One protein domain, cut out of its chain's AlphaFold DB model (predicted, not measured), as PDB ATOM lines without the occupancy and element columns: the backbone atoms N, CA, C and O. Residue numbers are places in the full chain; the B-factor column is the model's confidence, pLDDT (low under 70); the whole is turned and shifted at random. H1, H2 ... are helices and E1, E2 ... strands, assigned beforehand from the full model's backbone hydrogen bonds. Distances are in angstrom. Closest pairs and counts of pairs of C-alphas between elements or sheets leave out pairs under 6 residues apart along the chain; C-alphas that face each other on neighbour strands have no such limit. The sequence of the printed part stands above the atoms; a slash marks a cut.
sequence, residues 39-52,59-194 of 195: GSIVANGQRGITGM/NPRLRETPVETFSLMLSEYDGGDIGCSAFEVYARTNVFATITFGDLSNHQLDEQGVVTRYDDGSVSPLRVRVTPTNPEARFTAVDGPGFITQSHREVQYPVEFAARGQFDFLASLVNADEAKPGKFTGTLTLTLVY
ATOM      1  N   GLY A  39     -28.105 -10.492 -51.571       86.81
ATOM      2  CA  GLY A  39     -29.491 -10.863 -51.314       86.81
ATOM      3  C   GLY A  39     -30.447  -9.678 -51.401       86.81
ATOM      4  O   GLY A  39     -30.173  -8.598 -50.881       86.81
ATOM      5  N   SER A  40     -31.599  -9.908 -52.019       87.69
ATOM      6  CA  SER A  40     -32.742  -9.000 -52.024       87.69
ATOM      7  C   SER A  40     -34.012  -9.774 -51.696       87.69
ATOM      8  O   SER A  40     -34.173 -10.923 -52.099       87.69
ATOM      9  N   ILE A  41     -34.917  -9.153 -50.955       88.69
ATOM     10  CA  ILE A  41     -36.246  -9.692 -50.705       88.69
ATOM     11  C   ILE A  41     -37.202  -9.092 -51.730       88.69
ATOM     12  O   ILE A  41     -37.233  -7.875 -51.936       88.69
ATOM     13  N   VAL A  42     -37.981  -9.961 -52.368       88.62
ATOM     14  CA  VAL A  42     -39.082  -9.589 -53.249       88.62
ATOM     15  C   VAL A  42     -40.392  -9.970 -52.579       88.62
ATOM     16  O   VAL A  42     -40.655 -11.151 -52.371       88.62
ATOM     17  N   ALA A  43     -41.202  -8.975 -52.242       85.62
ATOM     18  CA  ALA A  43     -42.508  -9.137 -51.607       85.62
ATOM     19  C   ALA A  43     -43.457  -8.058 -52.137       85.62
ATOM     20  O   ALA A  43     -43.012  -6.957 -52.462       85.62
ATOM     21  N   ASN A  44     -44.749  -8.370 -52.272       78.44
ATOM     22  CA  ASN A  44     -45.778  -7.411 -52.701       78.44
ATOM     23  C   ASN A  44     -45.418  -6.627 -53.994       78.44
ATOM     24  O   ASN A  44     -45.772  -5.461 -54.155       78.44
ATOM     25  N   GLY A  45     -44.680  -7.253 -54.923       69.56
ATOM     26  CA  GLY A  45     -44.219  -6.628 -56.173       69.56
ATOM     27  C   GLY A  45     -43.050  -5.641 -56.033       69.56
ATOM     28  O   GLY A  45     -42.645  -5.037 -57.025       69.56
ATOM     29  N   GLN A  46     -42.487  -5.480 -54.835       70.56
ATOM     30  CA  GLN A  46     -41.334  -4.625 -54.553       70.56
ATOM     31  C   GLN A  46     -40.077  -5.465 -54.306       70.56
ATOM     32  O   GLN A  46     -40.152  -6.537 -53.710       70.56
ATOM     33  N   ARG A  47     -38.911  -4.971 -54.747       71.81
ATOM     34  CA  ARG A  47     -37.591  -5.584 -54.514       71.81
ATOM     35  C   ARG A  47     -36.723  -4.638 -53.689       71.81
ATOM     36  O   ARG A  47     -36.607  -3.465 -54.034       71.81
ATOM     37  N   GLY A  48     -36.071  -5.152 -52.648       59.62
ATOM     38  CA  GLY A  48     -35.111  -4.385 -51.851       59.62
ATOM     39  C   GLY A  48     -34.290  -5.253 -50.900       59.62
ATOM     40  O   GLY A  48     -34.636  -6.401 -50.642       59.62
ATOM     41  N   ILE A  49     -33.194  -4.709 -50.364       57.66
ATOM     42  CA  ILE A  49     -32.360  -5.392 -49.350       57.66
ATOM     43  C   ILE A  49     -33.163  -5.593 -48.055       57.66
ATOM     44  O   ILE A  49     -33.093  -6.639 -47.416       57.66
ATOM     45  N   THR A  50     -33.982  -4.602 -47.702       61.75
ATOM     46  CA  THR A  50     -35.042  -4.730 -46.704       61.75
ATOM     47  C   THR A  50     -36.355  -4.945 -47.443       61.75
ATOM     48  O   THR A  50     -36.875  -4.020 -48.064       61.75
ATOM     49  N   GLY A  51     -36.874  -6.171 -47.412       67.12
ATOM     50  CA  GLY A  51     -38.220  -6.458 -47.900       67.12
ATOM     51  C   GLY A  51     -39.256  -6.140 -46.838       67.12
ATOM     52  O   GLY A  51     -39.065  -6.467 -45.666       67.12
ATOM     53  N   MET A  52     -40.358  -5.524 -47.252       78.44
ATOM     54  CA  MET A  52     -41.537  -5.354 -46.415       78.44
ATOM     55  C   MET A  52     -42.611  -6.318 -46.903       78.44
ATOM     56  O   MET A  52     -42.954  -6.306 -48.079       78.44
ATOM     57  N   ASN A  59     -59.176  -7.908 -40.630       84.12
ATOM     58  CA  ASN A  59     -60.380  -7.999 -39.817       84.12
ATOM     59  C   ASN A  59     -60.406  -9.346 -39.075       84.12
ATOM     60  O   ASN A  59     -60.817 -10.349 -39.665       84.12
ATOM     61  N   PRO A  60     -60.052  -9.382 -37.775       78.69
ATOM     62  CA  PRO A  60     -60.016 -10.619 -36.991       78.69
ATOM     63  C   PRO A  60     -61.346 -11.383 -36.950       78.69
ATOM     64  O   PRO A  60     -61.375 -12.584 -36.692       78.69
ATOM     65  N   ARG A  61     -62.473 -10.714 -37.231       80.62
ATOM     66  CA  ARG A  61     -63.801 -11.346 -37.231       80.62
ATOM     67  C   ARG A  61     -64.020 -12.295 -38.403       80.62
ATOM     68  O   ARG A  61     -64.894 -13.151 -38.302       80.62
ATOM     69  N   LEU A  62     -63.263 -12.143 -39.490       80.69
ATOM     70  CA  LEU A  62     -63.399 -12.994 -40.673       80.69
ATOM     71  C   LEU A  62     -62.827 -14.400 -40.445       80.69
ATOM     72  O   LEU A  62     -63.181 -15.308 -41.185       80.69
ATOM     73  N   ARG A  63     -61.991 -14.602 -39.410       76.56
ATOM     74  CA  ARG A  63     -61.293 -15.871 -39.102       76.56
ATOM     75  C   ARG A  63     -60.483 -16.457 -40.267       76.56
ATOM     76  O   ARG A  63     -60.034 -17.598 -40.194       76.56
ATOM     77  N   GLU A  64     -60.272 -15.682 -41.321       82.88
ATOM     78  CA  GLU A  64     -59.330 -15.995 -42.382       82.88
ATOM     79  C   GLU A  64     -57.919 -15.707 -41.876       82.88
ATOM     80  O   GLU A  64     -57.704 -14.763 -41.117       82.88
ATOM     81  N   THR A  65     -56.966 -16.546 -42.271       86.56
ATOM     82  CA  THR A  65     -55.546 -16.341 -41.970       86.56
ATOM     83  C   THR A  65     -54.936 -15.554 -43.126       86.56
ATOM     84  O   THR A  65     -54.826 -16.120 -44.216       86.56
ATOM     85  N   PRO A  66     -54.555 -14.279 -42.932       90.50
ATOM     86  CA  PRO A  66     -53.872 -13.509 -43.962       90.50
ATOM     87  C   PRO A  66     -52.563 -14.195 -44.346       90.50
ATOM     88  O   PRO A  66     -51.807 -14.635 -43.474       90.50
ATOM     89  N   VAL A  67     -52.310 -14.285 -45.647       92.12
ATOM     90  CA  VAL A  67     -51.160 -14.981 -46.225       92.12
ATOM     91  C   VAL A  67     -50.545 -14.144 -47.330       92.12
ATOM     92  O   VAL A  67     -51.255 -13.648 -48.195       92.12
ATOM     93  N   GLU A  68     -49.223 -14.046 -47.314       91.81
ATOM     94  CA  GLU A  68     -48.427 -13.330 -48.307       91.81
ATOM     95  C   GLU A  68     -47.245 -14.196 -48.738       91.81
ATOM     96  O   GLU A  68     -46.684 -14.944 -47.936       91.81
ATOM     97  N   THR A  69     -46.847 -14.106 -50.004       92.94
ATOM     98  CA  THR A  69     -45.646 -14.782 -50.505       92.94
ATOM     99  C   THR A  69     -44.499 -13.796 -50.657       92.94
ATOM    100  O   THR A  69     -44.686 -12.625 -50.993       92.94
ATOM    101  N   PHE A  70     -43.285 -14.278 -50.419       93.56
ATOM    102  CA  PHE A  70     -42.076 -13.517 -50.697       93.56
ATOM    103  C   PHE A  70     -40.942 -14.442 -51.116       93.56
ATOM    104  O   PHE A  70     -40.940 -15.631 -50.793       93.56
ATOM    105  N   SER A  71     -39.950 -13.873 -51.793       93.62
ATOM    106  CA  SER A  71     -38.760 -14.601 -52.218       93.62
ATOM    107  C   SER A  71     -37.495 -13.898 -51.744       93.62
ATOM    108  O   SER A  71     -37.396 -12.673 -51.810       93.62
ATOM    109  N   LEU A  72     -36.501 -14.672 -51.316       92.75
ATOM    110  CA  LEU A  72     -35.111 -14.227 -51.269       92.75
ATOM    111  C   LEU A  72     -34.493 -14.493 -52.643       92.75
ATOM    112  O   LEU A  72     -34.405 -15.641 -53.075       92.75
ATOM    113  N   MET A  73     -34.069 -13.429 -53.317       92.75
ATOM    114  CA  MET A  73     -33.355 -13.484 -54.585       92.75
ATOM    115  C   MET A  73     -31.889 -13.124 -54.372       92.75
ATOM    116  O   MET A  73     -31.573 -12.061 -53.836       92.75
ATOM    117  N   LEU A  74     -31.006 -14.011 -54.808       91.69
ATOM    118  CA  LEU A  74     -29.565 -13.848 -54.786       91.69
ATOM    119  C   LEU A  74     -29.062 -13.514 -56.183       91.69
ATOM    120  O   LEU A  74     -29.547 -14.061 -57.171       91.69
ATOM    121  N   SER A  75     -28.065 -12.648 -56.231       90.44
ATOM    122  CA  SER A  75     -27.386 -12.204 -57.446       90.44
ATOM    123  C   SER A  75     -25.892 -12.055 -57.165       90.44
ATOM    124  O   SER A  75     -25.482 -11.957 -56.004       90.44
ATOM    125  N   GLU A  76     -25.072 -12.015 -58.211       88.38
ATOM    126  CA  GLU A  76     -23.635 -11.719 -58.087       88.38
ATOM    127  C   GLU A  76     -23.368 -10.301 -57.560       88.38
ATOM    128  O   GLU A  76     -22.372 -10.054 -56.884       88.38
ATOM    129  N   TYR A  77     -24.252  -9.363 -57.896       84.69
ATOM    130  CA  TYR A  77     -24.153  -7.945 -57.568       84.69
ATOM    131  C   TYR A  77     -25.535  -7.287 -57.629       84.69
ATOM    132  O   TYR A  77     -26.458  -7.811 -58.251       84.69
ATOM    133  N   ASP A  78     -25.665  -6.112 -57.014       81.81
ATOM    134  CA  ASP A  78     -26.935  -5.394 -56.902       81.81
ATOM    135  C   ASP A  78     -27.591  -5.134 -58.261       81.81
ATOM    136  O   ASP A  78     -26.968  -4.610 -59.186       81.81
ATOM    137  N   GLY A  79     -28.870  -5.489 -58.379       78.88
ATOM    138  CA  GLY A  79     -29.628  -5.355 -59.622       78.88
ATOM    139  C   GLY A  79     -29.202  -6.298 -60.755       78.88
ATOM    140  O   GLY A  79     -29.748  -6.176 -61.851       78.88
ATOM    141  N   GLY A  80     -28.267  -7.221 -60.512       84.88
ATOM    142  CA  GLY A  80     -27.863  -8.243 -61.471       84.88
ATOM    143  C   GLY A  80     -28.927  -9.317 -61.708       84.88
ATOM    144  O   GLY A  80     -29.980  -9.357 -61.060       84.88
ATOM    145  N   ASP A  81     -28.624 -10.210 -62.649       90.69
ATOM    146  CA  ASP A  81     -29.435 -11.399 -62.896       90.69
ATOM    147  C   ASP A  81     -29.453 -12.319 -61.670       90.69
ATOM    148  O   ASP A  81     -28.525 -12.344 -60.855       90.69
ATOM    149  N   ILE A  82     -30.539 -13.080 -61.539       92.06
ATOM    150  CA  ILE A  82     -30.696 -14.036 -60.450       92.06
ATOM    151  C   ILE A  82     -29.727 -15.213 -60.615       92.06
ATOM    152  O   ILE A  82     -29.551 -15.744 -61.712       92.06
ATOM    153  N   GLY A  83     -29.124 -15.626 -59.506       91.06
ATOM    154  CA  GLY A  83     -28.128 -16.689 -59.453       91.06
ATOM    155  C   GLY A  83     -26.822 -16.222 -58.822       91.06
ATOM    156  O   GLY A  83     -26.522 -15.031 -58.759       91.06
ATOM    157  N   CYS A  84     -26.053 -17.174 -58.302       89.31
ATOM    158  CA  CYS A  84     -24.771 -16.870 -57.678       89.31
ATOM    159  C   CYS A  84     -23.792 -18.042 -57.817       89.31
ATOM    160  O   CYS A  84     -24.018 -19.136 -57.300       89.31
ATOM    161  N   SER A  85     -22.665 -17.803 -58.477       84.88
ATOM    162  CA  SER A  85     -21.597 -18.765 -58.739       84.88
ATOM    163  C   SER A  85     -20.812 -19.128 -57.483       84.88
ATOM    164  O   SER A  85     -20.069 -20.110 -57.491       84.88
ATOM    165  N   ALA A  86     -20.967 -18.363 -56.394       83.38
ATOM    166  CA  ALA A  86     -20.366 -18.684 -55.102       83.38
ATOM    167  C   ALA A  86     -20.698 -20.131 -54.708       83.38
ATOM    168  O   ALA A  86     -19.820 -20.900 -54.324       83.38
ATOM    169  N   PHE A  87     -21.948 -20.539 -54.928       84.12
ATOM    170  CA  PHE A  87     -22.427 -21.891 -54.668       84.12
ATOM    171  C   PHE A  87     -21.645 -22.973 -55.427       84.12
ATOM    172  O   PHE A  87     -21.310 -23.992 -54.835       84.12
ATOM    173  N   GLU A  88     -21.265 -22.759 -56.690       76.38
ATOM    174  CA  GLU A  88     -20.540 -23.762 -57.492       76.38
ATOM    175  C   GLU A  88     -19.129 -24.048 -56.963       76.38
ATOM    176  O   GLU A  88     -18.626 -25.172 -57.049       76.38
ATOM    177  N   VAL A  89     -18.478 -23.031 -56.398       71.19
ATOM    178  CA  VAL A  89     -17.146 -23.181 -55.806       71.19
ATOM    179  C   VAL A  89     -17.235 -23.946 -54.487       71.19
ATOM    180  O   VAL A  89     -16.437 -24.858 -54.252       71.19
ATOM    181  N   TYR A  90     -18.228 -23.618 -53.656       69.38
ATOM    182  CA  TYR A  90     -18.424 -24.237 -52.341       69.38
ATOM    183  C   TYR A  90     -19.060 -25.634 -52.407       69.38
ATOM    184  O   TYR A  90     -18.833 -26.442 -51.506       69.38
ATOM    185  N   ALA A  91     -19.731 -25.982 -53.513       66.94
ATOM    186  CA  ALA A  91     -20.248 -27.329 -53.793       66.94
ATOM    187  C   ALA A  91     -19.197 -28.445 -53.628       66.94
ATOM    188  O   ALA A  91     -19.531 -29.619 -53.476       66.94
ATOM    189  N   ARG A  92     -17.904 -28.094 -53.694       69.19
ATOM    190  CA  ARG A  92     -16.779 -29.029 -53.564       69.19
ATOM    191  C   ARG A  92     -16.550 -29.518 -52.136       69.19
ATOM    192  O   ARG A  92     -15.965 -30.586 -51.970       69.19
ATOM    193  N   THR A  93     -16.950 -28.742 -51.133       71.06
ATOM    194  CA  THR A  93     -16.745 -29.057 -49.709       71.06
ATOM    195  C   THR A  93     -18.048 -29.378 -48.998       71.06
ATOM    196  O   THR A  93     -18.049 -30.237 -48.120       71.06
ATOM    197  N   ASN A  94     -19.154 -28.758 -49.416       74.19
ATOM    198  CA  ASN A  94     -20.476 -28.984 -48.850       74.19
ATOM    199  C   ASN A  94     -21.526 -29.090 -49.948       74.19
ATOM    200  O   ASN A  94     -21.495 -28.373 -50.941       74.19
ATOM    201  N   VAL A  95     -22.482 -29.997 -49.755       87.12
ATOM    202  CA  VAL A  95     -23.548 -30.262 -50.735       87.12
ATOM    203  C   VAL A  95     -24.837 -29.488 -50.437       87.12
ATOM    204  O   VAL A  95     -25.760 -29.509 -51.253       87.12
ATOM    205  N   PHE A  96     -24.887 -28.765 -49.310       89.75
ATOM    206  CA  PHE A  96     -26.031 -27.950 -48.898       89.75
ATOM    207  C   PHE A  96     -25.637 -26.505 -48.573       89.75
ATOM    208  O   PHE A  96     -24.637 -26.260 -47.905       89.75
ATOM    209  N   ALA A  97     -26.473 -25.557 -48.991       90.69
ATOM    210  CA  ALA A  97     -26.484 -24.180 -48.511       90.69
ATOM    211  C   ALA A  97     -27.492 -24.043 -47.366       90.69
ATOM    212  O   ALA A  97     -28.595 -24.586 -47.464       90.69
ATOM    213  N   THR A  98     -27.147 -23.306 -46.307       91.75
ATOM    214  CA  THR A  98     -28.032 -23.117 -45.145       91.75
ATOM    215  C   THR A  98     -28.493 -21.667 -45.050       91.75
ATOM    216  O   THR A  98     -27.677 -20.747 -45.020       91.75
ATOM    217  N   ILE A  99     -29.805 -21.457 -44.968       92.69
ATOM    218  CA  ILE A  99     -30.401 -20.176 -44.583       92.69
ATOM    219  C   ILE A  99     -30.785 -20.267 -43.109       92.69
ATOM    220  O   ILE A  99     -31.619 -21.088 -42.724       92.69
ATOM    221  N   THR A 100     -30.189 -19.404 -42.294       92.44
ATOM    222  CA  THR A 100     -30.529 -19.210 -40.887       92.44
ATOM    223  C   THR A 100     -31.455 -18.008 -40.744       92.44
ATOM    224  O   THR A 100     -31.169 -16.916 -41.237       92.44
ATOM    225  N   PHE A 101     -32.557 -18.201 -40.036       92.62
ATOM    226  CA  PHE A 101     -33.578 -17.197 -39.793       92.62
ATOM    227  C   PHE A 101     -33.482 -16.645 -38.368       92.62
ATOM    228  O   PHE A 101     -33.236 -17.369 -37.404       92.62
ATOM    229  N   GLY A 102     -33.742 -15.350 -38.242       87.88
ATOM    230  CA  GLY A 102     -33.785 -14.626 -36.983       87.88
ATOM    231  C   GLY A 102     -32.415 -14.342 -36.376       87.88
ATOM    232  O   GLY A 102     -31.496 -15.159 -36.375       87.88
ATOM    233  N   ASP A 103     -32.318 -13.164 -35.778       83.62
ATOM    234  CA  ASP A 103     -31.261 -12.830 -34.837       83.62
ATOM    235  C   ASP A 103     -31.744 -13.123 -33.409       83.62
ATOM    236  O   ASP A 103     -32.634 -12.444 -32.883       83.62
ATOM    237  N   LEU A 104     -31.163 -14.153 -32.781       73.81
ATOM    238  CA  LEU A 104     -31.529 -14.572 -31.422       73.81
ATOM    239  C   LEU A 104     -31.245 -13.490 -30.379       73.81
ATOM    240  O   LEU A 104     -31.979 -13.402 -29.399       73.81
ATOM    241  N   SER A 105     -30.229 -12.649 -30.588       73.62
ATOM    242  CA  SER A 105     -29.917 -11.563 -29.651       73.62
ATOM    243  C   SER A 105     -31.024 -10.500 -29.615       73.62
ATOM    244  O   SER A 105     -31.245  -9.853 -28.591       73.62
ATOM    245  N   ASN A 106     -31.793 -10.400 -30.702       77.81
ATOM    246  CA  ASN A 106     -32.871  -9.438 -30.888       77.81
ATOM    247  C   ASN A 106     -34.279 -10.027 -30.686       77.81
ATOM    248  O   ASN A 106     -35.264  -9.334 -30.937       77.81
ATOM    249  N   HIS A 107     -34.397 -11.274 -30.207       88.81
ATOM    250  CA  HIS A 107     -35.680 -11.927 -29.893       88.81
ATOM    251  C   HIS A 107     -36.704 -11.841 -31.044       88.81
ATOM    252  O   HIS A 107     -37.891 -11.592 -30.830       88.81
ATOM    253  N   GLN A 108     -36.226 -12.000 -32.283       91.94
ATOM    254  CA  GLN A 108     -37.050 -11.900 -33.494       91.94
ATOM    255  C   GLN A 108     -37.979 -13.105 -33.688       91.94
ATOM    256  O   GLN A 108     -38.995 -12.994 -34.370       91.94
ATOM    257  N   LEU A 109     -37.633 -14.247 -33.093       95.12
ATOM    258  CA  LEU A 109     -38.369 -15.504 -33.181       95.12
ATOM    259  C   LEU A 109     -38.693 -16.029 -31.781       95.12
ATOM    260  O   LEU A 109     -37.885 -15.886 -30.865       95.12
ATOM    261  N   ASP A 110     -39.836 -16.695 -31.661       95.31
ATOM    262  CA  ASP A 110     -40.176 -17.593 -30.557       95.31
ATOM    263  C   ASP A 110     -40.692 -18.942 -31.101       95.31
ATOM    264  O   ASP A 110     -40.549 -19.247 -32.290       95.31
ATOM    265  N   GLU A 111     -41.277 -19.779 -30.243       95.00
ATOM    266  CA  GLU A 111     -41.823 -21.090 -30.634       95.00
ATOM    267  C   GLU A 111     -43.052 -21.005 -31.560       95.00
ATOM    268  O   GLU A 111     -43.472 -22.012 -32.126       95.00
ATOM    269  N   GLN A 112     -43.646 -19.821 -31.733       95.69
ATOM    270  CA  GLN A 112     -44.830 -19.615 -32.570       95.69
ATOM    271  C   GLN A 112     -44.531 -18.888 -33.890       95.69
ATOM    272  O   GLN A 112     -45.410 -18.836 -34.756       95.69
ATOM    273  N   GLY A 113     -43.319 -18.357 -34.062       95.94
ATOM    274  CA  GLY A 113     -42.854 -17.719 -35.293       95.94
ATOM    275  C   GLY A 113     -42.193 -16.369 -35.032       95.94
ATOM    276  O   GLY A 113     -41.567 -16.155 -33.995       95.94
ATOM    277  N   VAL A 114     -42.323 -15.445 -35.986       96.69
ATOM    278  CA  VAL A 114     -41.779 -14.087 -35.864       96.69
ATOM    279  C   VAL A 114     -42.571 -13.300 -34.833       96.69
ATOM    280  O   VAL A 114     -43.793 -13.157 -34.946       96.69
ATOM    281  N   VAL A 115     -41.857 -12.752 -33.853       95.75
ATOM    282  CA  VAL A 115     -42.420 -11.894 -32.814       95.75
ATOM    283  C   VAL A 115     -42.839 -10.567 -33.435       95.75
ATOM    284  O   VAL A 115     -42.050  -9.889 -34.097       95.75
ATOM    285  N   THR A 116     -44.085 -10.172 -33.187       95.00
ATOM    286  CA  THR A 116     -44.591  -8.853 -33.572       95.00
ATOM    287  C   THR A 116     -44.785  -7.973 -32.342       95.00
ATOM    288  O   THR A 116     -44.961  -8.450 -31.216       95.00
ATOM    289  N   ARG A 117     -44.724  -6.662 -32.551       93.75
ATOM    290  CA  ARG A 117     -44.868  -5.639 -31.514       93.75
ATOM    291  C   ARG A 117     -45.891  -4.612 -31.939       93.75
ATOM    292  O   ARG A 117     -45.995  -4.325 -33.128       93.75
ATOM    293  N   TYR A 118     -46.616  -4.070 -30.973       91.75
ATOM    294  CA  TYR A 118     -47.441  -2.884 -31.171       91.75
ATOM    295  C   TYR A 118     -46.567  -1.635 -31.356       91.75
ATOM    296  O   TYR A 118     -45.373  -1.654 -31.054       91.75
ATOM    297  N   ASP A 119     -47.174  -0.531 -31.797       90.00
ATOM    298  CA  ASP A 119     -46.488   0.763 -31.958       90.00
ATOM    299  C   ASP A 119     -45.873   1.304 -30.651       90.00
ATOM    300  O   ASP A 119     -44.915   2.074 -30.690       90.00
ATOM    301  N   ASP A 120     -46.385   0.892 -29.487       91.56
ATOM    302  CA  ASP A 120     -45.823   1.232 -28.173       91.56
ATOM    303  C   ASP A 120     -44.602   0.368 -27.779       91.56
ATOM    304  O   ASP A 120     -44.050   0.518 -26.688       91.56
ATOM    305  N   GLY A 121     -44.179  -0.548 -28.658       89.50
ATOM    306  CA  GLY A 121     -43.049  -1.456 -28.470       89.50
ATOM    307  C   GLY A 121     -43.362  -2.716 -27.655       89.50
ATOM    308  O   GLY A 121     -42.522  -3.625 -27.587       89.50
ATOM    309  N   SER A 122     -44.557  -2.818 -27.064       93.75
ATOM    310  CA  SER A 122     -44.977  -4.012 -26.331       93.75
ATOM    311  C   SER A 122     -45.186  -5.199 -27.277       93.75
ATOM    312  O   SER A 122     -45.526  -5.044 -28.451       93.75
ATOM    313  N   VAL A 123     -44.923  -6.412 -26.782       94.25
ATOM    314  CA  VAL A 123     -45.085  -7.639 -27.574       94.25
ATOM    315  C   VAL A 123     -46.571  -7.880 -27.831       94.25
ATOM    316  O   VAL A 123     -47.375  -7.902 -26.901       94.25
ATOM    317  N   SER A 124     -46.921  -8.084 -29.098       94.06
ATOM    318  CA  SER A 124     -48.261  -8.479 -29.530       94.06
ATOM    319  C   SER A 124     -48.400 -10.006 -29.493       94.06
ATOM    320  O   SER A 124     -47.394 -10.698 -29.653       94.06
ATOM    321  N   PRO A 125     -49.604 -10.574 -29.296       94.12
ATOM    322  CA  PRO A 125     -49.837 -12.013 -29.461       94.12
ATOM    323  C   PRO A 125     -49.786 -12.466 -30.932       94.12
ATOM    324  O   PRO A 125     -49.617 -13.656 -31.196       94.12
ATOM    325  N   LEU A 126     -49.867 -11.532 -31.891       94.00
ATOM    326  CA  LEU A 126     -49.736 -11.825 -33.320       94.00
ATOM    327  C   LEU A 126     -48.381 -12.456 -33.640       94.00
ATOM    328  O   LEU A 126     -47.329 -11.995 -33.175       94.00
ATOM    329  N   ARG A 127     -48.392 -13.468 -34.503       96.00
ATOM    330  CA  ARG A 127     -47.175 -14.103 -35.017       96.00
ATOM    331  C   ARG A 127     -47.226 -14.201 -36.523       96.00
ATOM    332  O   ARG A 127     -48.279 -14.479 -37.090       96.00
ATOM    333  N   VAL A 128     -46.075 -14.009 -37.155       96.12
ATOM    334  CA  VAL A 128     -45.909 -14.343 -38.571       96.12
ATOM    335  C   VAL A 128     -45.204 -15.688 -38.650       96.12
ATOM    336  O   VAL A 128     -44.057 -15.820 -38.226       96.12
ATOM    337  N   ARG A 129     -45.890 -16.700 -39.176       97.31
ATOM    338  CA  ARG A 129     -45.289 -17.996 -39.497       97.31
ATOM    339  C   ARG A 129     -44.698 -17.922 -40.890       97.31
ATOM    340  O   ARG A 129     -45.414 -17.599 -41.828       97.31
ATOM    341  N   VAL A 130     -43.412 -18.218 -41.014       97.56
ATOM    342  CA  VAL A 130     -42.722 -18.267 -42.306       97.56
ATOM    343  C   VAL A 130     -42.491 -19.726 -42.675       97.56
ATOM    344  O   VAL A 130     -41.896 -20.462 -41.897       97.56
ATOM    345  N   THR A 131     -42.945 -20.152 -43.847       97.62
ATOM    346  CA  THR A 131     -42.801 -21.527 -44.335       97.62
ATOM    347  C   THR A 131     -42.054 -21.528 -45.665       97.62
ATOM    348  O   THR A 131     -42.505 -20.868 -46.600       97.62
ATOM    349  N   PRO A 132     -40.936 -22.265 -45.790       97.38
ATOM    350  CA  PRO A 132     -40.317 -22.531 -47.086       97.38
ATOM    351  C   PRO A 132     -41.283 -23.268 -48.014       97.38
ATOM    352  O   PRO A 132     -41.893 -24.254 -47.603       97.38
ATOM    353  N   THR A 133     -41.410 -22.820 -49.264       97.56
ATOM    354  CA  THR A 133     -42.327 -23.439 -50.238       97.56
ATOM    355  C   THR A 133     -41.615 -24.235 -51.324       97.56
ATOM    356  O   THR A 133     -42.263 -24.998 -52.041       97.56
ATOM    357  N   ASN A 134     -40.294 -24.091 -51.469       97.31
ATOM    358  CA  ASN A 134     -39.551 -24.896 -52.434       97.31
ATOM    359  C   ASN A 134     -39.487 -26.366 -51.981       97.31
ATOM    360  O   ASN A 134     -39.187 -26.637 -50.814       97.31
ATOM    361  N   PRO A 135     -39.707 -27.336 -52.885       96.50
ATOM    362  CA  PRO A 135     -39.704 -28.756 -52.536       96.50
ATOM    363  C   PRO A 135     -38.333 -29.278 -52.081       96.50
ATOM    364  O   PRO A 135     -38.262 -30.320 -51.423       96.50
ATOM    365  N   GLU A 136     -37.253 -28.573 -52.408       96.56
ATOM    366  CA  GLU A 136     -35.878 -28.875 -52.015       96.56
ATOM    367  C   GLU A 136     -35.532 -28.406 -50.593       96.56
ATOM    368  O   GLU A 136     -34.519 -28.842 -50.049       96.56
ATOM    369  N   ALA A 137     -36.373 -27.568 -49.976       95.81
ATOM    370  CA  ALA A 137     -36.157 -27.051 -48.630       95.81
ATOM    371  C   ALA A 137     -36.235 -28.167 -47.578       95.81
ATOM    372  O   ALA A 137     -37.203 -28.934 -47.529       95.81
ATOM    373  N   ARG A 138     -35.242 -28.248 -46.690       95.12
ATOM    374  CA  ARG A 138     -35.228 -29.195 -45.566       95.12
ATOM    375  C   ARG A 138     -34.813 -28.486 -44.288       95.12
ATOM    376  O   ARG A 138     -33.790 -27.816 -44.265       95.12
ATOM    377  N   PHE A 139     -35.587 -28.635 -43.218       95.19
ATOM    378  CA  PHE A 139     -35.148 -28.176 -41.901       95.19
ATOM    379  C   PHE A 139     -33.967 -29.021 -41.417       95.19
ATOM    380  O   PHE A 139     -33.934 -30.227 -41.660       95.19
ATOM    381  N   THR A 140     -33.006 -28.391 -40.739       91.50
ATOM    382  CA  THR A 140     -31.870 -29.107 -40.130       91.50
ATOM    383  C   THR A 140     -32.294 -29.889 -38.890       91.50
ATOM    384  O   THR A 140     -31.835 -31.008 -38.666       91.50
ATOM    385  N   ALA A 141     -33.195 -29.310 -38.095       89.69
ATOM    386  CA  ALA A 141     -33.819 -29.962 -36.954       89.69
ATOM    387  C   ALA A 141     -34.934 -30.921 -37.403       89.69
ATOM    388  O   ALA A 141     -35.700 -30.631 -38.326       89.69
ATOM    389  N   VAL A 142     -35.012 -32.068 -36.728       83.44
ATOM    390  CA  VAL A 142     -36.023 -33.110 -36.953       83.44
ATOM    391  C   VAL A 142     -37.296 -32.761 -36.167       83.44
ATOM    392  O   VAL A 142     -37.205 -32.158 -35.103       83.44
ATOM    393  N   ASP A 143     -38.467 -33.152 -36.682       83.81
ATOM    394  CA  ASP A 143     -39.779 -33.015 -36.020       83.81
ATOM    395  C   ASP A 143     -40.254 -31.570 -35.750       83.81
ATOM    396  O   ASP A 143     -40.877 -31.267 -34.732       83.81
ATOM    397  N   GLY A 144     -40.004 -30.674 -36.707       80.88
ATOM    398  CA  GLY A 144     -40.447 -29.280 -36.646       80.88
ATOM    399  C   GLY A 144     -41.905 -29.041 -37.055       80.88
ATOM    400  O   GLY A 144     -42.517 -29.853 -37.750       80.88
ATOM    401  N   PRO A 145     -42.468 -27.869 -36.715       91.81
ATOM    402  CA  PRO A 145     -43.874 -27.551 -36.962       91.81
ATOM    403  C   PRO A 145     -44.186 -27.170 -38.427       91.81
ATOM    404  O   PRO A 145     -45.295 -26.736 -38.731       91.81
ATOM    405  N   GLY A 146     -43.218 -27.308 -39.342       93.31
ATOM    406  CA  GLY A 146     -43.355 -26.949 -40.761       93.31
ATOM    407  C   GLY A 146     -43.229 -25.449 -41.063       93.31
ATOM    408  O   GLY A 146     -43.531 -25.012 -42.172       93.31
ATOM    409  N   PHE A 147     -42.786 -24.646 -40.095       96.44
ATOM    410  CA  PHE A 147     -42.506 -23.217 -40.247       96.44
ATOM    411  C   PHE A 147     -41.323 -22.804 -39.364       96.44
ATOM    412  O   PHE A 147     -40.952 -23.522 -38.436       96.44
ATOM    413  N   ILE A 148     -40.732 -21.649 -39.669       96.94
ATOM    414  CA  ILE A 148     -39.597 -21.078 -38.945       96.94
ATOM    415  C   ILE A 148     -40.010 -20.723 -37.511       96.94
ATOM    416  O   ILE A 148     -40.931 -19.930 -37.305       96.94
ATOM    417  N   THR A 149     -39.276 -21.249 -36.533       96.44
ATOM    418  CA  THR A 149     -39.382 -20.896 -35.104       96.44
ATOM    419  C   THR A 149     -37.998 -20.657 -34.513       96.44
ATOM    420  O   THR A 149     -36.990 -20.886 -35.178       96.44
ATOM    421  N   GLN A 150     -37.924 -20.233 -33.251       94.25
ATOM    422  CA  GLN A 150     -36.653 -20.110 -32.530       94.25
ATOM    423  C   GLN A 150     -35.853 -21.427 -32.511       94.25
ATOM    424  O   GLN A 150     -34.632 -21.407 -32.675       94.25
ATOM    425  N   SER A 151     -36.541 -22.558 -32.338       93.31
ATOM    426  CA  SER A 151     -35.962 -23.905 -32.304       93.31
ATOM    427  C   SER A 151     -35.718 -24.504 -33.700       93.31
ATOM    428  O   SER A 151     -34.826 -25.334 -33.857       93.31
ATOM    429  N   HIS A 152     -36.453 -24.056 -34.724       95.12
ATOM    430  CA  HIS A 152     -36.402 -24.564 -36.102       95.12
ATOM    431  C   HIS A 152     -36.124 -23.429 -37.086       95.12
ATOM    432  O   HIS A 152     -36.959 -23.061 -37.913       95.12
ATOM    433  N   ARG A 153     -34.939 -22.835 -36.964       94.19
ATOM    434  CA  ARG A 153     -34.572 -21.610 -37.687       94.19
ATOM    435  C   ARG A 153     -33.620 -21.812 -38.857       94.19
ATOM    436  O   ARG A 153     -33.168 -20.834 -39.432       94.19
ATOM    437  N   GLU A 154     -33.247 -23.041 -39.170       94.56
ATOM    438  CA  GLU A 154     -32.258 -23.340 -40.204       94.56
ATOM    439  C   GLU A 154     -32.875 -24.233 -41.269       94.56
ATOM    440  O   GLU A 154     -33.439 -25.290 -40.971       94.56
ATOM    441  N   VAL A 155     -32.760 -23.787 -42.519       95.44
ATOM    442  CA  VAL A 155     -33.272 -24.493 -43.691       95.44
ATOM    443  C   VAL A 155     -32.131 -24.707 -44.671       95.44
ATOM    444  O   VAL A 155     -31.457 -23.762 -45.078       95.44
ATOM    445  N   GLN A 156     -31.931 -25.960 -45.046       94.62
ATOM    446  CA  GLN A 156     -30.945 -26.405 -46.011       94.62
ATOM    447  C   GLN A 156     -31.555 -26.596 -47.393       94.62
ATOM    448  O   GLN A 156     -32.691 -27.052 -47.540       94.62
ATOM    449  N   TYR A 157     -30.745 -26.284 -48.399       94.38
ATOM    450  CA  TYR A 157     -31.042 -26.473 -49.812       94.38
ATOM    451  C   TYR A 157     -29.844 -27.126 -50.497       94.38
ATOM    452  O   TYR A 157     -28.714 -26.737 -50.201       94.38
ATOM    453  N   PRO A 158     -30.043 -28.073 -51.430       93.50
ATOM    454  CA  PRO A 158     -28.961 -28.569 -52.271       93.50
ATOM    455  C   PRO A 158     -28.246 -27.407 -52.964       93.50
ATOM    456  O   PRO A 158     -28.888 -26.470 -53.438       93.50
ATOM    457  N   VAL A 159     -26.923 -27.459 -53.053       90.88
ATOM    458  CA  VAL A 159     -26.146 -26.350 -53.628       90.88
ATOM    459  C   VAL A 159     -26.510 -26.085 -55.094       90.88
ATOM    460  O   VAL A 159     -26.609 -24.929 -55.494       90.88
ATOM    461  N   GLU A 160     -26.823 -27.127 -55.871       89.81
ATOM    462  CA  GLU A 160     -27.322 -26.988 -57.250       89.81
ATOM    463  C   GLU A 160     -28.640 -26.200 -57.322       89.81
ATOM    464  O   GLU A 160     -28.847 -25.399 -58.232       89.81
ATOM    465  N   PHE A 161     -29.528 -26.390 -56.339       93.81
ATOM    466  CA  PHE A 161     -30.737 -25.583 -56.203       93.81
ATOM    467  C   PHE A 161     -30.372 -24.136 -55.867       93.81
ATOM    468  O   PHE A 161     -30.845 -23.211 -56.526       93.81
ATOM    469  N   ALA A 162     -29.528 -23.958 -54.846       92.50
ATOM    470  CA  ALA A 162     -29.166 -22.659 -54.295       92.50
ATOM    471  C   ALA A 162     -28.446 -21.762 -55.316       92.50
ATOM    472  O   ALA A 162     -28.673 -20.553 -55.329       92.50
ATOM    473  N   ALA A 163     -27.663 -22.355 -56.225       91.06
ATOM    474  CA  ALA A 163     -26.989 -21.666 -57.327       91.06
ATOM    475  C   ALA A 163     -27.951 -20.890 -58.244       91.06
ATOM    476  O   ALA A 163     -27.571 -19.854 -58.788       91.06
ATOM    477  N   ARG A 164     -29.215 -21.331 -58.357       93.50
ATOM    478  CA  ARG A 164     -30.270 -20.624 -59.112       93.50
ATOM    479  C   ARG A 164     -30.713 -19.321 -58.447       93.50
ATOM    480  O   ARG A 164     -31.327 -18.492 -59.102       93.50
ATOM    481  N   GLY A 165     -30.417 -19.150 -57.159       92.38
ATOM    482  CA  GLY A 165     -30.561 -17.889 -56.445       92.38
ATOM    483  C   GLY A 165     -31.982 -17.498 -56.044       92.38
ATOM    484  O   GLY A 165     -32.147 -16.380 -55.577       92.38
ATOM    485  N   GLN A 166     -32.998 -18.356 -56.178       95.19
ATOM    486  CA  GLN A 166     -34.363 -18.051 -55.724       95.19
ATOM    487  C   GLN A 166     -34.810 -18.997 -54.612       95.19
ATOM    488  O   GLN A 166     -34.795 -20.212 -54.793       95.19
ATOM    489  N   PHE A 167     -35.257 -18.428 -53.496       95.75
ATOM    490  CA  PHE A 167     -35.852 -19.156 -52.379       95.75
ATOM    491  C   PHE A 167     -37.200 -18.531 -52.061       95.75
ATOM    492  O   PHE A 167     -37.270 -17.328 -51.823       95.75
ATOM    493  N   ASP A 168     -38.252 -19.335 -52.061       96.69
ATOM    494  CA  ASP A 168     -39.633 -18.893 -51.949       96.69
ATOM    495  C   ASP A 168     -40.223 -19.295 -50.599       96.69
ATOM    496  O   ASP A 168     -39.993 -20.396 -50.078       96.69
ATOM    497  N   PHE A 169     -41.008 -18.379 -50.044       96.62
ATOM    498  CA  PHE A 169     -41.582 -18.493 -48.720       96.62
ATOM    499  C   PHE A 169     -43.034 -18.023 -48.709       96.62
ATOM    500  O   PHE A 169     -43.436 -17.112 -49.436       96.62
ATOM    501  N   LEU A 170     -43.805 -18.620 -47.807       96.31
ATOM    502  CA  LEU A 170     -45.136 -18.179 -47.423       96.31
ATOM    503  C   LEU A 170     -45.068 -17.582 -46.016       96.31
ATOM    504  O   LEU A 170     -44.548 -18.219 -45.101       96.31
ATOM    505  N   ALA A 171     -45.604 -16.384 -45.839       95.81
ATOM    506  CA  ALA A 171     -45.780 -15.732 -44.554       95.81
ATOM    507  C   ALA A 171     -47.269 -15.744 -44.186       95.81
ATOM    508  O   ALA A 171     -48.091 -15.214 -44.928       95.81
ATOM    509  N   SER A 172     -47.617 -16.324 -43.040       95.06
ATOM    510  CA  SER A 172     -48.997 -16.413 -42.548       95.06
ATOM    511  C   SER A 172     -49.132 -15.684 -41.221       95.06
ATOM    512  O   SER A 172     -48.393 -15.980 -40.277       95.06
ATOM    513  N   LEU A 173     -50.091 -14.769 -41.112       93.19
ATOM    514  CA  LEU A 173     -50.359 -14.062 -39.863       93.19
ATOM    515  C   LEU A 173     -51.371 -14.835 -39.009       93.19
ATOM    516  O   LEU A 173     -52.514 -15.031 -39.415       93.19
ATOM    517  N   VAL A 174     -50.966 -15.246 -37.808       93.75
ATOM    518  CA  VAL A 174     -51.786 -16.056 -36.890       93.75
ATOM    519  C   VAL A 174     -52.073 -15.331 -35.571       93.75
ATOM    520  O   VAL A 174     -51.414 -14.342 -35.240       93.75
ATOM    521  N   ASN A 175     -53.053 -15.847 -34.817       92.50
ATOM    522  CA  ASN A 175     -53.516 -15.341 -33.513       92.50
ATOM    523  C   ASN A 175     -54.103 -13.915 -33.567       92.50
ATOM    524  O   ASN A 175     -53.957 -13.121 -32.635       92.50
ATOM    525  N   ALA A 176     -54.740 -13.548 -34.684       89.56
ATOM    526  CA  ALA A 176     -55.303 -12.208 -34.879       89.56
ATOM    527  C   ALA A 176     -56.501 -11.893 -33.975       89.56
ATOM    528  O   ALA A 176     -56.785 -10.728 -33.713       89.56
ATOM    529  N   ASP A 177     -57.185 -12.917 -33.485       89.19
ATOM    530  CA  ASP A 177     -58.304 -12.834 -32.552       89.19
ATOM    531  C   ASP A 177     -57.884 -12.460 -31.122       89.19
ATOM    532  O   ASP A 177     -58.681 -11.878 -30.385       89.19
ATOM    533  N   GLU A 178     -56.634 -12.725 -30.748       89.31
ATOM    534  CA  GLU A 178     -56.079 -12.372 -29.436       89.31
ATOM    535  C   GLU A 178     -55.540 -10.933 -29.386       89.31
ATOM    536  O   GLU A 178     -55.259 -10.386 -28.315       89.31
ATOM    537  N   ALA A 179     -55.381 -10.296 -30.547       88.31
ATOM    538  CA  ALA A 179     -54.719  -9.012 -30.675       88.31
ATOM    539  C   ALA A 179     -55.662  -7.829 -30.421       88.31
ATOM    540  O   ALA A 179     -56.781  -7.751 -30.929       88.31
ATOM    541  N   LYS A 180     -55.165  -6.830 -29.688       90.75
ATOM    542  CA  LYS A 180     -55.800  -5.510 -29.624       90.75
ATOM    543  C   LYS A 180     -55.740  -4.819 -30.997       90.75
ATOM    544  O   LYS A 180     -54.742  -4.985 -31.701       90.75
ATOM    545  N   PRO A 181     -56.744  -3.996 -31.357       89.81
ATOM    546  CA  PRO A 181     -56.676  -3.163 -32.553       89.81
ATOM    547  C   PRO A 181     -55.473  -2.216 -32.520       89.81
ATOM    548  O   PRO A 181     -55.213  -1.580 -31.498       89.81
ATOM    549  N   GLY A 182     -54.772  -2.093 -33.645       89.75
ATOM    550  CA  GLY A 182     -53.615  -1.215 -33.791       89.75
ATOM    551  C   GLY A 182     -52.697  -1.670 -34.921       89.75
ATOM    552  O   GLY A 182     -52.957  -2.683 -35.574       89.75
ATOM    553  N   LYS A 183     -51.620  -0.916 -35.146       89.19
ATOM    554  CA  LYS A 183     -50.536  -1.331 -36.035       89.19
ATOM    555  C   LYS A 183     -49.581  -2.249 -35.276       89.19
ATOM    556  O   LYS A 183     -49.376  -2.108 -34.069       89.19
ATOM    557  N   PHE A 184     -49.029  -3.208 -36.005       91.31
ATOM    558  CA  PHE A 184     -48.044  -4.145 -35.499       91.31
ATOM    559  C   PHE A 184     -46.890  -4.269 -36.490       91.31
ATOM    560  O   PHE A 184     -47.069  -4.144 -37.700       91.31
ATOM    561  N   THR A 185     -45.697  -4.521 -35.970       91.94
ATOM    562  CA  THR A 185     -44.485  -4.706 -36.772       91.94
ATOM    563  C   THR A 185     -43.671  -5.868 -36.232       91.94
ATOM    564  O   THR A 185     -43.534  -6.015 -35.019       91.94
ATOM    565  N   GLY A 186     -43.115  -6.675 -37.129       91.00
ATOM    566  CA  GLY A 186     -42.120  -7.696 -36.816       91.00
ATOM    567  C   GLY A 186     -40.856  -7.471 -37.637       91.00
ATOM    568  O   GLY A 186     -40.859  -6.728 -38.619       91.00
ATOM    569  N   THR A 187     -39.764  -8.110 -37.241       91.25
ATOM    570  CA  THR A 187     -38.514  -8.099 -38.007       91.25
ATOM    571  C   THR A 187     -37.950  -9.501 -38.024       91.25
ATOM    572  O   THR A 187     -37.899 -10.154 -36.985       91.25
ATOM    573  N   LEU A 188     -37.518  -9.952 -39.197       91.56
ATOM    574  CA  LEU A 188     -36.886 -11.247 -39.374       91.56
ATOM    575  C   LEU A 188     -35.620 -11.079 -40.204       91.56
ATOM    576  O   LEU A 188     -35.669 -10.623 -41.342       91.56
ATOM    577  N   THR A 189     -34.490 -11.460 -39.623       89.69
ATOM    578  CA  THR A 189     -33.199 -11.466 -40.314       89.69
ATOM    579  C   THR A 189     -33.027 -12.784 -41.057       89.69
ATOM    580  O   THR A 189     -33.333 -13.838 -40.506       89.69
ATOM    581  N   LEU A 190     -32.526 -12.744 -42.289       89.50
ATOM    582  CA  LEU A 190     -32.146 -13.936 -43.043       89.50
ATOM    583  C   LEU A 190     -30.637 -13.889 -43.261       89.50
ATOM    584  O   LEU A 190     -30.121 -12.939 -43.843       89.50
ATOM    585  N   THR A 191     -29.938 -14.909 -42.779       87.44
ATOM    586  CA  THR A 191     -28.495 -15.060 -42.953       87.44
ATOM    587  C   THR A 191     -28.239 -16.292 -43.791       87.44
ATOM    588  O   THR A 191     -28.602 -17.400 -43.410       87.44
ATOM    589  N   LEU A 192     -27.612 -16.099 -44.941       85.25
ATOM    590  CA  LEU A 192     -27.195 -17.192 -45.796       85.25
ATOM    591  C   LEU A 192     -25.755 -17.561 -45.457       85.25
ATOM    592  O   LEU A 192     -24.854 -16.729 -45.552       85.25
ATOM    593  N   VAL A 193     -25.556 -18.817 -45.074       75.75
ATOM    594  CA  VAL A 193     -24.245 -19.385 -44.790       75.75
ATOM    595  C   VAL A 193     -23.979 -20.507 -45.790       75.75
ATOM    596  O   VAL A 193     -24.675 -21.523 -45.831       75.75
ATOM    597  N   TYR A 194     -22.948 -20.305 -46.600       68.06
ATOM    598  CA  TYR A 194     -22.321 -21.316 -47.443       68.06
ATOM    599  C   TYR A 194     -20.986 -21.668 -46.774       68.06
ATOM    600  O   TYR A 194     -19.977 -21.000 -46.993       68.06
TER     601      TYR A 194
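This is residues 39 to 52 and 59 to 194 of the 195 residues of an uncharacterized protein of Providencia rettgeri (UniProt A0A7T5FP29). A large sheet of seven strands curls like part of a barrel, and a small sheet of E7, E4 and E10 extends the wall on its E9 side, where E9 leads through three residues to E10. The shell is only partly closed, with the short helices H1 and H2 at one end of its longest axis and residues 59 to 66 at the other. The printed part has 150 residues, with 69 of them, under half, in named elements, mostly strand: along the chain E1 E2 E3 H1 E4 E5 E6 E7 H2 E8 E9 E10. The large sheet's order is E2 E1 E3 E8 E6 E5 E9, and both sheets are antiparallel. The whole is compact, with a radius of gyration of the C-alphas of 16.2 A and spans of 51 by 35 by 29 A.

E1, residues 39 to 43, begins at C-alpha 39 (-29.491, -10.863, -51.314). E2 is residues 46 to 48, and E3, residues 67 to 75, is 26.4 A long. H1 is residues 86 to 90, E4 residues 96 to 101 and E5 residues 113 to 118, 16.1 A long. E6, residues 123 to 132, measures 25.0 A and bends by 61 degrees at residue 126. E7 is residues 154 to 158 and H2 residues 159 to 162. E8, residues 166 to 174, measures 25.7 A and begins at C-alpha 166 (-34.363, -18.051, -55.724). E9 is residues 184 to 186, and E10, residues 190 to 193, ends at C-alpha 193 (-24.245, -19.385, -44.790).

The seven-strand sheet is strongly twisted, with E2 and E9 as edge strands. E3 and E8 are antiparallel at 154 degrees, with N 70 and O 169 3.0 A apart, within hydrogen-bond range. E8 and E6 pair through N 129 and O 172, 2.8 A. E5 and E6 form a hairpin, with N 114 and O 128 2.9 A apart. E5 and E9 pair through N 117 and O 185, 2.8 A. On the other side of E3 is E1, with N 42 and O 71 2.8 A apart; E1 and E2 form a hairpin, with N 43 and O 46 3.0 A apart. In the small sheet, E4 pairs with E7 through N 99 and O 155, 2.8 A, and with E10 through N 100 and O 191, 2.8 A. Residues 138 to 139 pair antiparallel with residues 155 to 156 of E7. H2 is on the small sheet but only grazes it with residues 159 to 162; H1 is only just on it, with 5 pairs of C-alphas within 10 A, and only grazes it with residues 87 to 90. H1 and H2 touch, their closest C-alphas, those of Phe 87 and Val 159, being 5.9 A apart. In H1 the O i to N i+4 pair is within hydrogen-bond range; H2 is too short for such a pair.

The two C-alphas farthest apart, those of Arg 61 and Arg 92, are 52.8 A apart. Residues 53 to 58 are not printed, and C-alphas 52 and 59 are 20.1 A apart across the cut. The links E4 to E5 and E6 to E7 are long, the latter of 21 residues. The mean pLDDT of the printed part is 88.4; residue 45, residues 48 to 51, residues 90 to 92 and residue 194 are under 70.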